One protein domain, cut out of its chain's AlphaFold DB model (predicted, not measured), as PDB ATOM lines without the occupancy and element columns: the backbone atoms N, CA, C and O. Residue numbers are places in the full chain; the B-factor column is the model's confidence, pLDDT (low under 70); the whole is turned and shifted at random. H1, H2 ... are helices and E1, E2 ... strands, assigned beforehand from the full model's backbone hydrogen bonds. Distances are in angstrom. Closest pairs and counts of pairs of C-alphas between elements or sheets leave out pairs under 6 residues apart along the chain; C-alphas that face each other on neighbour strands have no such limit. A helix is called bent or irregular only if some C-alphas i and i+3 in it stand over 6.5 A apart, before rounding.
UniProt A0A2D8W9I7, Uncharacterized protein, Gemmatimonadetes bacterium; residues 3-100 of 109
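AT A GLANCE: This is residues 3 to 100 of the 109 residues of an uncharacterized protein of Gemmatimonadetes bacterium (UniProt A0A2D8W9I7). A small twisted antiparallel sheet, in the order E1 E2 E3 E4, has the long helix H2 across one face; from its far end residues 78 to 100, with the short helices H3 and H4, stick out as a long tail. H1 sits off the sheet in the loop from E1 to E2. The 98 printed residues, with four named helices and four named strands in the order E1 H1 E2 E3 E4 H2 H3 H4, are of mixed class. The whole is only just loose, close to extended, with a radius of gyration of the C-alphas of 18.7 A and spans of 59 by 32 by 20 A.

HOW THE PARTS SIT: Start at edge strand E1, residues 3 to 5, antiparallel to E2, residues 23 to 28: N 4 and O 24 are 2.8 A apart, within hydrogen-bond range. Between them, H1, residues 10 to 14, is not on the sheet. E2 forms a hairpin with E3, residues 32 to 37, where N 25 and O 36 are 2.8 A apart. E3 forms another with edge strand E4, residues 43 to 46, where N 33 and O 45 are 2.9 A apart. E2 E3 E4 are a meander, each strand the antiparallel neighbour of the one before. H2, residues 61 to 80, is on one face, making two layers, at a height over the sheet of 9.2 A. It runs across the strands, at 67 degrees to E4 on the local plane; the closest C-alphas of E3 and H2, Tyr 34 and His 70, are 6.4 A apart. H3, residues 89 to 93, is apart from H2 and meets H4, residues 95 to 100, only through their link. Every O i to N i+4 pair is within hydrogen-bond range in H1 and H3, but 14 of 16 in H2 and 0 of 2 in H4, which has 2 of 3 O i to N i+3 pairs.

IN THESE COORDINATES: Find C-alpha 3 at (136.551, 112.380, 137.115), where E1 begins. E2 spans 17.0 A and E3 16.7 A. H2 runs 29.3 A from C-alpha 61 at (123.026, 129.838, 151.801) and is irregular, with C-alphas 62 and 65 7.4 A apart. H4 ends at C-alpha 100, (164.167, 132.198, 114.050).

THE WHOLE: The C-alphas farthest apart, Asp 49 and Thr 100, are 60.9 A apart. The printed part has no cut, and E4 to H2 is a long link. Look for pLDDT under 70 at residues 4 to 11, 82 to 92 and 94 to 100.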
ATOM      1  N   GLU A   3     137.482 112.268 138.244       72.31
ATOM      2  CA  GLU A   3     136.551 112.380 137.115       72.31
ATOM      3  C   GLU A   3     135.585 111.190 137.138       72.31
ATOM      4  O   GLU A   3     136.005 110.041 137.284       72.31
ATOM      5  N   LEU A   4     134.286 111.475 137.054       67.44
ATOM      6  CA  LEU A   4     133.222 110.483 137.031       67.44
ATOM      7  C   LEU A   4     132.442 110.626 135.731       67.44
ATOM      8  O   LEU A   4     131.406 111.285 135.654       67.44
ATOM      9  N   ASP A   5     132.917 109.935 134.714       65.00
ATOM     10  CA  ASP A   5     132.166 109.772 133.487       65.00
ATOM     11  C   ASP A   5     130.960 108.853 133.734       65.00
ATOM     12  O   ASP A   5     131.101 107.670 134.055       65.00
ATOM     13  N   TYR A   6     129.743 109.391 133.607       68.31
ATOM     14  CA  TYR A   6     128.510 108.610 133.767       68.31
ATOM     15  C   TYR A   6     127.868 108.240 132.429       68.31
ATOM     16  O   TYR A   6     126.762 107.695 132.408       68.31
ATOM     17  N   PHE A   7     128.570 108.451 131.308       59.34
ATOM     18  CA  PHE A   7     128.058 108.144 129.971       59.34
ATOM     19  C   PHE A   7     127.615 106.680 129.804       59.34
ATOM     20  O   PHE A   7     126.660 106.398 129.077       59.34
ATOM     21  N   ALA A   8     128.276 105.757 130.509       59.31
ATOM     22  CA  ALA A   8     127.980 104.327 130.493       59.31
ATOM     23  C   ALA A   8     126.884 103.902 131.495       59.31
ATOM     24  O   ALA A   8     126.503 102.734 131.527       59.31
ATOM     25  N   ARG A   9     126.358 104.818 132.324       69.12
ATOM     26  CA  ARG A   9     125.313 104.506 133.310       69.12
ATOM     27  C   ARG A   9     123.917 104.635 132.707       69.12
ATOM     28  O   ARG A   9     123.631 105.569 131.962       69.12
ATOM     29  N   LYS A  10     123.003 103.750 133.128       68.56
ATOM     30  CA  LYS A  10     121.575 103.793 132.753       68.56
ATOM     31  C   LYS A  10     120.924 105.149 133.066       68.56
ATOM     32  O   LYS A  10     120.115 105.624 132.275       68.56
ATOM     33  N   ALA A  11     121.372 105.803 134.140       69.12
ATOM     34  CA  ALA A  11     120.959 107.150 134.531       69.12
ATOM     35  C   ALA A  11     121.052 108.174 133.382       69.12
ATOM     36  O   ALA A  11     120.189 109.036 133.265       69.12
ATOM     37  N   ARG A  12     122.029 108.049 132.465       77.00
ATOM     38  CA  ARG A  12     122.122 108.913 131.275       77.00
ATOM     39  C   ARG A  12     120.876 108.819 130.392       77.00
ATOM     40  O   ARG A  12     120.391 109.839 129.911       77.00
ATOM     41  N   LEU A  13     120.398 107.600 130.142       73.12
ATOM     42  CA  LEU A  13     119.240 107.356 129.279       73.12
ATOM     43  C   LEU A  13     117.960 107.880 129.930       73.12
ATOM     44  O   LEU A  13     117.134 108.487 129.256       73.12
ATOM     45  N   GLU A  14     117.831 107.682 131.240       80.12
ATOM     46  CA  GLU A  14     116.683 108.141 132.029       80.12
ATOM     47  C   GLU A  14     116.620 109.676 132.086       80.12
ATOM     48  O   GLU A  14     115.555 110.256 131.886       80.12
ATOM     49  N   LEU A  15     117.773 110.336 132.232       76.56
ATOM     50  CA  LEU A  15     117.905 111.797 132.208       76.56
ATOM     51  C   LEU A  15     117.988 112.389 130.787       76.56
ATOM     52  O   LEU A  15     118.093 113.603 130.635       76.56
ATOM     53  N   LYS A  16     117.947 111.549 129.740       80.75
ATOM     54  CA  LYS A  16     118.045 111.932 128.317       80.75
ATOM     55  C   LYS A  16     119.265 112.809 127.985       80.75
ATOM     56  O   LYS A  16     119.189 113.700 127.140       80.75
ATOM     57  N   VAL A  17     120.407 112.535 128.616       80.56
ATOM     58  CA  VAL A  17     121.653 113.290 128.405       80.56
ATOM     59  C   VAL A  17     122.453 112.691 127.242       80.56
ATOM     60  O   VAL A  17     122.627 111.471 127.131       80.56
ATOM     61  N   ALA A  18     122.965 113.542 126.353       79.50
ATOM     62  CA  ALA A  18     123.854 113.112 125.274       79.50
ATOM     63  C   ALA A  18     125.168 112.533 125.839       79.50
ATOM     64  O   ALA A  18     125.630 112.940 126.901       79.50
ATOM     65  N   ALA A  19     125.764 111.539 125.172       75.50
ATOM     66  CA  ALA A  19     126.922 110.815 125.718       75.50
ATOM     67  C   ALA A  19     128.148 111.717 125.945       75.50
ATOM     68  O   ALA A  19     128.837 111.576 126.947       75.50
ATOM     69  N   ASP A  20     128.371 112.671 125.046       78.50
ATOM     70  CA  ASP A  20     129.428 113.685 125.105       78.50
ATOM     71  C   ASP A  20     129.231 114.709 126.237       78.50
ATOM     72  O   ASP A  20     130.197 115.337 126.675       78.50
ATOM     73  N   ARG A  21     127.993 114.843 126.732       77.25
ATOM     74  CA  ARG A  21     127.617 115.701 127.863       77.25
ATOM     75  C   ARG A  21     127.446 114.952 129.180       77.25
ATOM     76  O   ARG A  21     127.265 115.585 130.209       77.25
ATOM     77  N   ALA A  22     127.527 113.624 129.182       82.19
ATOM     78  CA  ALA A  22     127.373 112.813 130.387       82.19
ATOM     79  C   ALA A  22     128.673 112.760 131.211       82.19
ATOM     80  O   ALA A  22     129.232 111.688 131.467       82.19
ATOM     81  N   LYS A  23     129.148 113.947 131.598       84.94
ATOM     82  CA  LYS A  23     130.379 114.169 132.355       84.94
ATOM     83  C   LYS A  23     130.049 114.648 133.758       84.94
ATOM     84  O   LYS A  23     129.160 115.478 133.954       84.94
ATOM     85  N   GLY A  24     130.776 114.114 134.725       90.00
ATOM     86  CA  GLY A  24     130.692 114.525 136.112       90.00
ATOM     87  C   GLY A  24     132.072 114.560 136.744       90.00
ATOM     88  O   GLY A  24     132.994 113.856 136.333       90.00
ATOM     89  N   TRP A  25     132.220 115.387 137.766       91.81
ATOM     90  CA  TRP A  25     133.455 115.526 138.518       91.81
ATOM     91  C   TRP A  25     133.151 115.603 139.999       91.81
ATOM     92  O   TRP A  25     132.104 116.093 140.415       91.81
ATOM     93  N   MET A  26     134.093 115.119 140.799       93.44
ATOM     94  CA  MET A  26     133.983 115.150 142.246       93.44
ATOM     95  C   MET A  26     135.262 115.701 142.876       93.44
ATOM     96  O   MET A  26     136.384 115.248 142.606       93.44
ATOM     97  N   VAL A  27     135.071 116.685 143.751       94.00
ATOM     98  CA  VAL A  27     136.104 117.248 144.617       94.00
ATOM     99  C   VAL A  27     135.771 116.844 146.044       94.00
ATOM    100  O   VAL A  27     134.717 117.186 146.566       94.00
ATOM    101  N   ARG A  28     136.685 116.112 146.676       93.19
ATOM    102  CA  ARG A  28     136.568 115.693 148.071       93.19
ATOM    103  C   ARG A  28     137.694 116.318 148.881       93.19
ATOM    104  O   ARG A  28     138.857 116.206 148.487       93.19
ATOM    105  N   SER A  29     137.324 116.958 149.979       92.44
ATOM    106  CA  SER A  29     138.202 117.372 151.070       92.44
ATOM    107  C   SER A  29     137.987 116.455 152.283       92.44
ATOM    108  O   SER A  29     137.327 115.420 152.165       92.44
ATOM    109  N   GLU A  30     138.573 116.795 153.432       91.56
ATOM    110  CA  GLU A  30     138.385 116.034 154.675       91.56
ATOM    111  C   GLU A  30     136.917 116.053 155.117       91.56
ATOM    112  O   GLU A  30     136.331 114.993 155.326       91.56
ATOM    113  N   ARG A  31     136.314 117.249 155.152       94.56
ATOM    114  CA  ARG A  31     134.935 117.465 155.603       94.56
ATOM    115  C   ARG A  31     133.902 117.488 154.483       94.56
ATOM    116  O   ARG A  31     132.764 117.131 154.723       94.56
ATOM    117  N   TRP A  32     134.245 117.896 153.265       95.62
ATOM    118  CA  TRP A  32     133.231 118.165 152.237       95.62
ATOM    119  C   TRP A  32     133.408 117.315 150.989       95.62
ATOM    120  O   TRP A  32     134.524 117.094 150.504       95.62
ATOM    121  N   LYS A  33     132.282 116.896 150.413       95.06
ATOM    122  CA  LYS A  33     132.215 116.290 149.084       95.06
ATOM    123  C   LYS A  33     131.359 117.148 148.169       95.06
ATOM    124  O   LYS A  33     130.160 117.288 148.375       95.06
ATOM    125  N   TYR A  34     131.987 117.668 147.126       95.62
ATOM    126  CA  TYR A  34     131.351 118.429 146.063       95.62
ATOM    127  C   TYR A  34     131.258 117.579 144.798       95.62
ATOM    128  O   TYR A  34     132.254 116.977 144.377       95.62
ATOM    129  N   VAL A  35     130.076 117.541 144.187       93.69
ATOM    130  CA  VAL A  35     129.810 116.815 142.945       93.69
ATOM    131  C   VAL A  35     129.223 117.777 141.921       93.69
ATOM    132  O   VAL A  35     128.223 118.438 142.179       93.69
ATOM    133  N   PHE A  36     129.843 117.832 140.748       92.81
ATOM    134  CA  PHE A  36     129.394 118.631 139.617       92.81
ATOM    135  C   PHE A  36     129.034 117.710 138.454       92.81
ATOM    136  O   PHE A  36     129.825 116.837 138.094       92.81
ATOM    137  N   TYR A  37     127.865 117.922 137.855       89.44
ATOM    138  CA  TYR A  37     127.435 117.248 136.635       89.44
ATOM    139  C   TYR A  37     127.128 118.289 135.568       89.44
ATOM    140  O   TYR A  37     126.443 119.276 135.830       89.44
ATOM    141  N   GLU A  38     127.604 118.052 134.350       84.88
ATOM    142  CA  GLU A  38     127.360 118.978 133.251       84.88
ATOM    143  C   GLU A  38     125.855 119.050 132.934       84.88
ATOM    144  O   GLU A  38     125.227 118.048 132.586       84.88
ATOM    145  N   GLY A  39     125.275 120.248 133.045       83.31
ATOM    146  CA  GLY A  39     123.853 120.490 132.779       83.31
ATOM    147  C   GLY A  39     122.904 120.219 133.952       83.31
ATOM    148  O   GLY A  39     121.693 120.216 133.736       83.31
ATOM    149  N   PHE A  40     123.423 120.014 135.165       87.25
ATOM    150  CA  PHE A  40     122.629 119.858 136.387       87.25
ATOM    151  C   PHE A  40     123.156 120.765 137.501       87.25
ATOM    152  O   PHE A  40     124.304 121.211 137.464       87.25
ATOM    153  N   GLU A  41     122.313 121.012 138.503       89.62
ATOM    154  CA  GLU A  41     122.745 121.675 139.733       89.62
ATOM    155  C   GLU A  41     123.818 120.829 140.442       89.62
ATOM    156  O   GLU A  41     123.740 119.594 140.433       89.62
ATOM    157  N   PRO A  42     124.844 121.465 141.032       93.06
ATOM    158  CA  PRO A  42     125.837 120.756 141.817       93.06
ATOM    159  C   PRO A  42     125.233 120.237 143.126       93.06
ATOM    160  O   PRO A  42     124.258 120.788 143.630       93.06
ATOM    161  N   SER A  43     125.885 119.237 143.717       94.56
ATOM    162  CA  SER A  43     125.557 118.730 145.054       94.56
ATOM    163  C   SER A  43     126.732 118.902 146.011       94.56
ATOM    164  O   SER A  43     127.898 118.784 145.613       94.56
ATOM    165  N   LEU A  44     126.427 119.154 147.284       96.00
ATOM    166  CA  LEU A  44     127.412 119.350 148.347       96.00
ATOM    167  C   LEU A  44     127.008 118.569 149.601       96.00
ATOM    168  O   LEU A  44     125.924 118.778 150.131       96.00
ATOM    169  N   PHE A  45     127.900 117.720 150.107       95.25
ATOM    170  CA  PHE A  45     127.655 116.883 151.284       95.25
ATOM    171  C   PHE A  45     128.702 117.148 152.370       95.25
ATOM    172  O   PHE A  45     129.900 117.206 152.067       95.25
ATOM    173  N   ASP A  46     128.245 117.294 153.616       94.69
ATOM    174  CA  ASP A  46     129.101 117.360 154.807       94.69
ATOM    175  C   ASP A  46     129.403 115.933 155.279       94.69
ATOM    176  O   ASP A  46     128.520 115.228 155.743       94.69
ATOM    177  N   LEU A  47     130.643 115.486 155.133       92.44
ATOM    178  CA  LEU A  47     131.088 114.140 155.483       92.44
ATOM    179  C   LEU A  47     131.327 113.951 156.986       92.44
ATOM    180  O   LEU A  47     131.422 112.806 157.426       92.44
ATOM    181  N   GLU A  48     131.475 115.035 157.754       92.88
ATOM    182  CA  GLU A  48     131.606 114.956 159.213       92.88
ATOM    183  C   GLU A  48     130.234 114.753 159.854       92.88
ATOM    184  O   GLU A  48     130.051 113.822 160.640       92.88
ATOM    185  N   ASP A  49     129.269 115.594 159.478       88.50
ATOM    186  CA  ASP A  49     127.919 115.565 160.049       88.50
ATOM    187  C   ASP A  49     126.990 114.559 159.335       88.50
ATOM    188  O   ASP A  49     126.030 114.067 159.929       88.50
ATOM    189  N   ASP A  50     127.278 114.216 158.075       90.69
ATOM    190  CA  ASP A  50     126.497 113.289 157.249       90.69
ATOM    191  C   ASP A  50     127.397 112.328 156.438       90.69
ATOM    192  O   ASP A  50     127.518 112.415 155.209       90.69
ATOM    193  N   PRO A  51     128.010 111.329 157.102       87.25
ATOM    194  CA  PRO A  51     128.886 110.359 156.441       87.25
ATOM    195  C   PRO A  51     128.161 109.469 155.418       87.25
ATOM    196  O   PRO A  51     128.819 108.780 154.637       87.25
ATOM    197  N   ASN A  52     126.823 109.455 155.426       86.88
ATOM    198  CA  ASN A  52     126.004 108.685 154.492       86.88
ATOM    199  C   ASN A  52     125.555 109.503 153.267       86.88
ATOM    200  O   ASN A  52     124.875 108.938 152.411       86.88
ATOM    201  N   GLU A  53     125.943 110.781 153.161       89.88
ATOM    202  CA  GLU A  53     125.659 111.654 152.008       89.88
ATOM    203  C   GLU A  53     124.153 111.741 151.672       89.88
ATOM    204  O   GLU A  53     123.742 111.687 150.511       89.88
ATOM    205  N   LEU A  54     123.308 111.825 152.699       87.69
ATOM    206  CA  LEU A  54     121.850 111.859 152.591       87.69
ATOM    207  C   LEU A  54     121.291 113.275 152.399       87.69
ATOM    208  O   LEU A  54     120.189 113.425 151.869       87.69
ATOM    209  N   VAL A  55     122.014 114.307 152.843       91.31
ATOM    210  CA  VAL A  55     121.552 115.698 152.853       91.31
ATOM    211  C   VAL A  55     122.385 116.545 151.899       91.31
ATOM    212  O   VAL A  55     123.535 116.877 152.184       91.31
ATOM    213  N   ASP A  56     121.772 116.958 150.788       94.31
ATOM    214  CA  ASP A  56     122.382 117.928 149.879       94.31
ATOM    215  C   ASP A  56     122.296 119.348 150.464       94.31
ATOM    216  O   ASP A  56     121.214 119.874 150.741       94.31
ATOM    217  N   ARG A  57     123.460 119.966 150.655       94.81
ATOM    218  CA  ARG A  57     123.658 121.321 151.180       94.81
ATOM    219  C   ARG A  57     123.959 122.342 150.087       94.81
ATOM    220  O   ARG A  57     124.223 123.496 150.407       94.81
ATOM    221  N   ALA A  58     123.908 121.970 148.807       93.00
ATOM    222  CA  ALA A  58     124.244 122.890 147.719       93.00
ATOM    223  C   ALA A  58     123.317 124.112 147.638       93.00
ATOM    224  O   ALA A  58     123.748 125.180 147.216       93.00
ATOM    225  N   SER A  59     122.060 123.974 148.070       92.44
ATOM    226  CA  SER A  59     121.090 125.079 148.132       92.44
ATOM    227  C   SER A  59     121.098 125.842 149.465       92.44
ATOM    228  O   SER A  59     120.303 126.764 149.635       92.44
ATOM    229  N   ASP A  60     121.940 125.453 150.428       94.38
ATOM    230  CA  ASP A  60     122.019 126.097 151.739       94.38
ATOM    231  C   ASP A  60     122.860 127.386 151.639       94.38
ATOM    232  O   ASP A  60     124.062 127.309 151.360       94.38
ATOM    233  N   PRO A  61     122.285 128.579 151.895       94.62
ATOM    234  CA  PRO A  61     123.026 129.838 151.801       94.62
ATOM    235  C   PRO A  61     124.237 129.904 152.737       94.62
ATOM    236  O   PRO A  61     125.203 130.607 152.441       94.62
ATOM    237  N   SER A  62     124.213 129.170 153.855       95.19
ATOM    238  CA  SER A  62     125.345 129.112 154.787       95.19
ATOM    239  C   SER A  62     126.537 128.329 154.225       95.19
ATOM    240  O   SER A  62     127.679 128.576 154.614       95.19
ATOM    241  N   CYS A  63     126.294 127.442 153.257       95.19
ATOM    242  CA  CYS A  63     127.311 126.623 152.606       95.19
ATOM    243  C   CYS A  63     127.841 127.232 151.298       95.19
ATOM    244  O   CYS A  63     128.744 126.656 150.687       95.19
ATOM    245  N   GLN A  64     127.347 128.404 150.874       95.19
ATOM    246  CA  GLN A  64     127.718 129.019 149.594       95.19
ATOM    247  C   GLN A  64     129.233 129.225 149.449       95.19
ATOM    248  O   GLN A  64     129.801 128.918 148.405       95.19
ATOM    249  N   GLY A  65     129.912 129.668 150.515       97.12
ATOM    250  CA  GLY A  65     131.366 129.852 150.495       97.12
ATOM    251  C   GLY A  65     132.138 128.545 150.276       97.12
ATOM    252  O   GLY A  65     133.124 128.524 149.545       97.12
ATOM    253  N   ILE A  66     131.658 127.436 150.848       96.38
ATOM    254  CA  ILE A  66     132.260 126.107 150.670       96.38
ATOM    255  C   ILE A  66     132.030 125.595 149.248       96.38
ATOM    256  O   ILE A  66     132.934 125.011 148.640       96.38
ATOM    257  N   LEU A  67     130.829 125.822 148.711       95.69
ATOM    258  CA  LEU A  67     130.481 125.469 147.341       95.69
ATOM    259  C   LEU A  67     131.366 126.219 146.342       95.69
ATOM    260  O   LEU A  67     131.928 125.599 145.437       95.69
ATOM    261  N   ASP A  68     131.535 127.527 146.537       96.50
ATOM    262  CA  ASP A  68     132.391 128.366 145.699       96.50
ATOM    263  C   ASP A  68     133.856 127.916 145.771       96.50
ATOM    264  O   ASP A  68     134.495 127.741 144.733       96.50
ATOM    265  N   GLU A  69     134.368 127.612 146.967       96.75
ATOM    266  CA  GLU A  69     135.726 127.095 147.143       96.75
ATOM    267  C   GLU A  69     135.952 125.780 146.376       96.75
ATOM    268  O   GLU A  69     136.959 125.606 145.683       96.75
ATOM    269  N   HIS A  70     135.020 124.828 146.478       96.56
ATOM    270  CA  HIS A  70     135.152 123.539 145.796       96.56
ATOM    271  C   HIS A  70     134.997 123.673 144.278       96.56
ATOM    272  O   HIS A  70     135.713 122.995 143.531       96.56
ATOM    273  N   ARG A  71     134.134 124.587 143.820       95.19
ATOM    274  CA  ARG A  71     134.021 124.962 142.408       95.19
ATOM    275  C   ARG A  71     135.331 125.550 141.889       95.19
ATOM    276  O   ARG A  71     135.799 125.139 140.828       95.19
ATOM    277  N   ASP A  72     135.968 126.437 142.645       95.88
ATOM    278  CA  ASP A  72     137.235 127.061 142.259       95.88
ATOM    279  C   ASP A  72     138.385 126.051 142.219       95.88
ATOM    280  O   ASP A  72     139.201 126.077 141.293       95.88
ATOM    281  N   ARG A  73     138.421 125.099 143.159       94.81
ATOM    282  CA  ARG A  73     139.362 123.967 143.130       94.81
ATOM    283  C   ARG A  73     139.177 123.119 141.871       94.81
ATOM    284  O   ARG A  73     140.162 122.794 141.204       94.81
ATOM    285  N   LEU A  74     137.929 122.793 141.518       93.75
ATOM    286  CA  LEU A  74     137.620 122.053 140.294       93.75
ATOM    287  C   LEU A  74     138.056 122.839 139.047       93.75
ATOM    288  O   LEU A  74     138.715 122.292 138.162       93.75
ATOM    289  N   PHE A  75     137.739 124.133 138.996       93.00
ATOM    290  CA  PHE A  75     138.106 125.012 137.887       93.00
ATOM    291  C   PHE A  75     139.622 125.175 137.741       93.00
ATOM    292  O   PHE A  75     140.164 125.123 136.635       93.00
ATOM    293  N   HIS A  76     140.340 125.323 138.853       92.44
ATOM    294  CA  HIS A  76     141.796 125.328 138.855       92.44
ATOM    295  C   HIS A  76     142.358 124.021 138.285       92.44
ATOM    296  O   HIS A  76     143.209 124.058 137.399       92.44
ATOM    297  N   TRP A  77     141.826 122.874 138.710       89.75
ATOM    298  CA  TRP A  77     142.249 121.583 138.180       89.75
ATOM    299  C   TRP A  77     141.998 121.442 136.671       89.75
ATOM    300  O   TRP A  77     142.882 120.963 135.960       89.75
ATOM    301  N   PHE A  78     140.858 121.914 136.153       89.25
ATOM    302  CA  PHE A  78     140.618 121.966 134.705       89.25
ATOM    303  C   PHE A  78     141.701 122.759 133.961       89.25
ATOM    304  O   PHE A  78     142.177 122.299 132.926       89.25
ATOM    305  N   ARG A  79     142.122 123.912 134.496       88.44
ATOM    306  CA  ARG A  79     143.157 124.765 133.882       88.44
ATOM    307  C   ARG A  79     144.561 124.172 133.957       88.44
ATOM    308  O   ARG A  79     145.374 124.423 133.076       88.44
ATOM    309  N   CYS A  80     144.853 123.403 135.002       85.56
ATOM    310  CA  CYS A  80     146.162 122.782 135.198       85.56
ATOM    311  C   CYS A  80     146.273 121.386 134.578       85.56
ATOM    312  O   CYS A  80     147.358 120.795 134.603       85.56
ATOM    313  N   ARG A  81     145.186 120.832 134.022       77.81
ATOM    314  CA  ARG A  81     145.264 119.567 133.291       77.81
ATOM    315  C   ARG A  81     146.216 119.732 132.114       77.81
ATOM    316  O   ARG A  81     146.024 120.584 131.252       77.81
ATOM    317  N   LYS A  82     147.242 118.880 132.074       64.06
ATOM    318  CA  LYS A  82     148.180 118.824 130.954       64.06
ATOM    319  C   LYS A  82     147.416 118.403 129.698       64.06
ATOM    320  O   LYS A  82     147.155 117.224 129.499       64.06
ATOM    321  N   SER A  83     147.061 119.368 128.856       61.16
ATOM    322  CA  SER A  83     146.493 119.130 127.524       61.16
ATOM    323  C   SER A  83     147.567 118.860 126.465       61.16
ATOM    324  O   SER A  83     147.247 118.528 125.329       61.16
ATOM    325  N   THR A  84     148.845 119.014 126.820       52.06
ATOM    326  CA  THR A  84     149.972 118.937 125.888       52.06
ATOM    327  C   THR A  84     150.905 117.815 126.312       52.06
ATOM    328  O   THR A  84     151.728 117.989 127.205       52.06
ATOM    329  N   VAL A  85     150.775 116.654 125.669       59.91
ATOM    330  CA  VAL A  85     151.759 115.574 125.783       59.91
ATOM    331  C   VAL A  85     151.967 114.956 124.405       59.91
ATOM    332  O   VAL A  85     151.305 114.007 123.998       59.91
ATOM    333  N   THR A  86     152.877 115.541 123.640       61.41
ATOM    334  CA  THR A  86     153.524 114.839 122.514       61.41
ATOM    335  C   THR A  86     155.032 115.076 122.514       61.41
ATOM    336  O   THR A  86     155.767 114.370 121.836       61.41
ATOM    337  N   VAL A  87     155.505 116.045 123.302       63.69
ATOM    338  CA  VAL A  87     156.906 116.435 123.404       63.69
ATOM    339  C   VAL A  87     157.235 116.785 124.854       63.69
ATOM    340  O   VAL A  87     156.359 117.227 125.599       63.69
ATOM    341  N   ASP A  88     158.481 116.539 125.250       69.81
ATOM    342  CA  ASP A  88     158.995 116.823 126.590       69.81
ATOM    343  C   ASP A  88     159.099 118.337 126.872       69.81
ATOM    344  O   ASP A  88     159.177 119.147 125.947       69.81
ATOM    345  N   TYR A  89     159.132 118.731 128.149       68.19
ATOM    346  CA  TYR A  89     159.272 120.138 128.545       68.19
ATOM    347  C   TYR A  89     160.591 120.759 128.066       68.19
ATOM    348  O   TYR A  89     160.568 121.881 127.566       68.19
ATOM    349  N   GLY A  90     161.705 120.017 128.084       69.50
ATOM    350  CA  GLY A  90     162.979 120.499 127.538       69.50
ATOM    351  C   GLY A  90     162.940 120.731 126.021       69.50
ATOM    352  O   GLY A  90     163.659 121.577 125.490       69.50
ATOM    353  N   TYR A  91     162.049 120.035 125.307       68.38
ATOM    354  CA  TYR A  91     161.793 120.292 123.888       68.38
ATOM    355  C   TYR A  91     160.943 121.558 123.667       68.38
ATOM    356  O   TYR A  91     161.104 122.241 122.658       68.38
ATOM    357  N   LEU A  92     160.043 121.905 124.594       67.81
ATOM    358  CA  LEU A  92     159.250 123.138 124.506       67.81
ATOM    359  C   LEU A  92     160.087 124.393 124.779       67.81
ATOM    360  O   LEU A  92     159.886 125.398 124.096       67.81
ATOM    361  N   ASP A  93     161.052 124.321 125.696       70.12
ATOM    362  CA  ASP A  93     161.916 125.459 126.034       70.12
ATOM    363  C   ASP A  93     162.766 125.921 124.839       70.12
ATOM    364  O   ASP A  93     162.934 127.118 124.615       70.12
ATOM    365  N   THR A  94     163.212 124.990 123.991       65.38
ATOM    366  CA  THR A  94     163.996 125.284 122.771       65.38
ATOM    367  C   THR A  94     163.128 125.634 121.555       65.38
ATOM    368  O   THR A  94     163.640 125.979 120.489       65.38
ATOM    369  N   ARG A  95     161.792 125.589 121.673       63.25
ATOM    370  CA  ARG A  95     160.888 125.733 120.519       63.25
ATOM    371  C   ARG A  95     160.892 127.134 119.899       63.25
ATOM    372  O   ARG A  95     160.589 127.271 118.714       63.25
ATOM    373  N   HIS A  96     161.244 128.160 120.673       62.09
ATOM    374  CA  HIS A  96     161.368 129.534 120.182       62.09
ATOM    375  C   HIS A  96     162.526 129.695 119.177       62.09
ATOM    376  O   HIS A  96     162.439 130.511 118.263       62.09
ATOM    377  N   GLU A  97     163.566 128.859 119.267       59.34
ATOM    378  CA  GLU A  97     164.738 128.914 118.382       59.34
ATOM    379  C   GLU A  97     164.433 128.422 116.955       59.34
ATOM    380  O   GLU A  97     165.058 128.854 115.981       59.34
ATOM    381  N   PHE A  98     163.437 127.542 116.796       55.06
ATOM    382  CA  PHE A  98     163.037 127.009 115.489       55.06
ATOM    383  C   PHE A  98     162.321 128.043 114.611       55.06
ATOM    384  O   PHE A  98     162.453 127.985 113.387       55.06
ATOM    385  N   ALA A  99     161.608 129.004 115.209       55.38
ATOM    386  CA  ALA A  99     160.961 130.088 114.467       55.38
ATOM    387  C   ALA A  99     162.004 131.005 113.799       55.38
ATOM    388  O   ALA A  99     161.901 131.315 112.611       55.38
ATOM    389  N   THR A 100     163.077 131.330 114.524       54.72
ATOM    390  CA  THR A 100     164.167 132.198 114.050       54.72
ATOM    391  C   THR A 100     164.973 131.559 112.915       54.72
ATOM    392  O   THR A 100     165.411 132.240 111.990       54.72
TER     393      THR A 100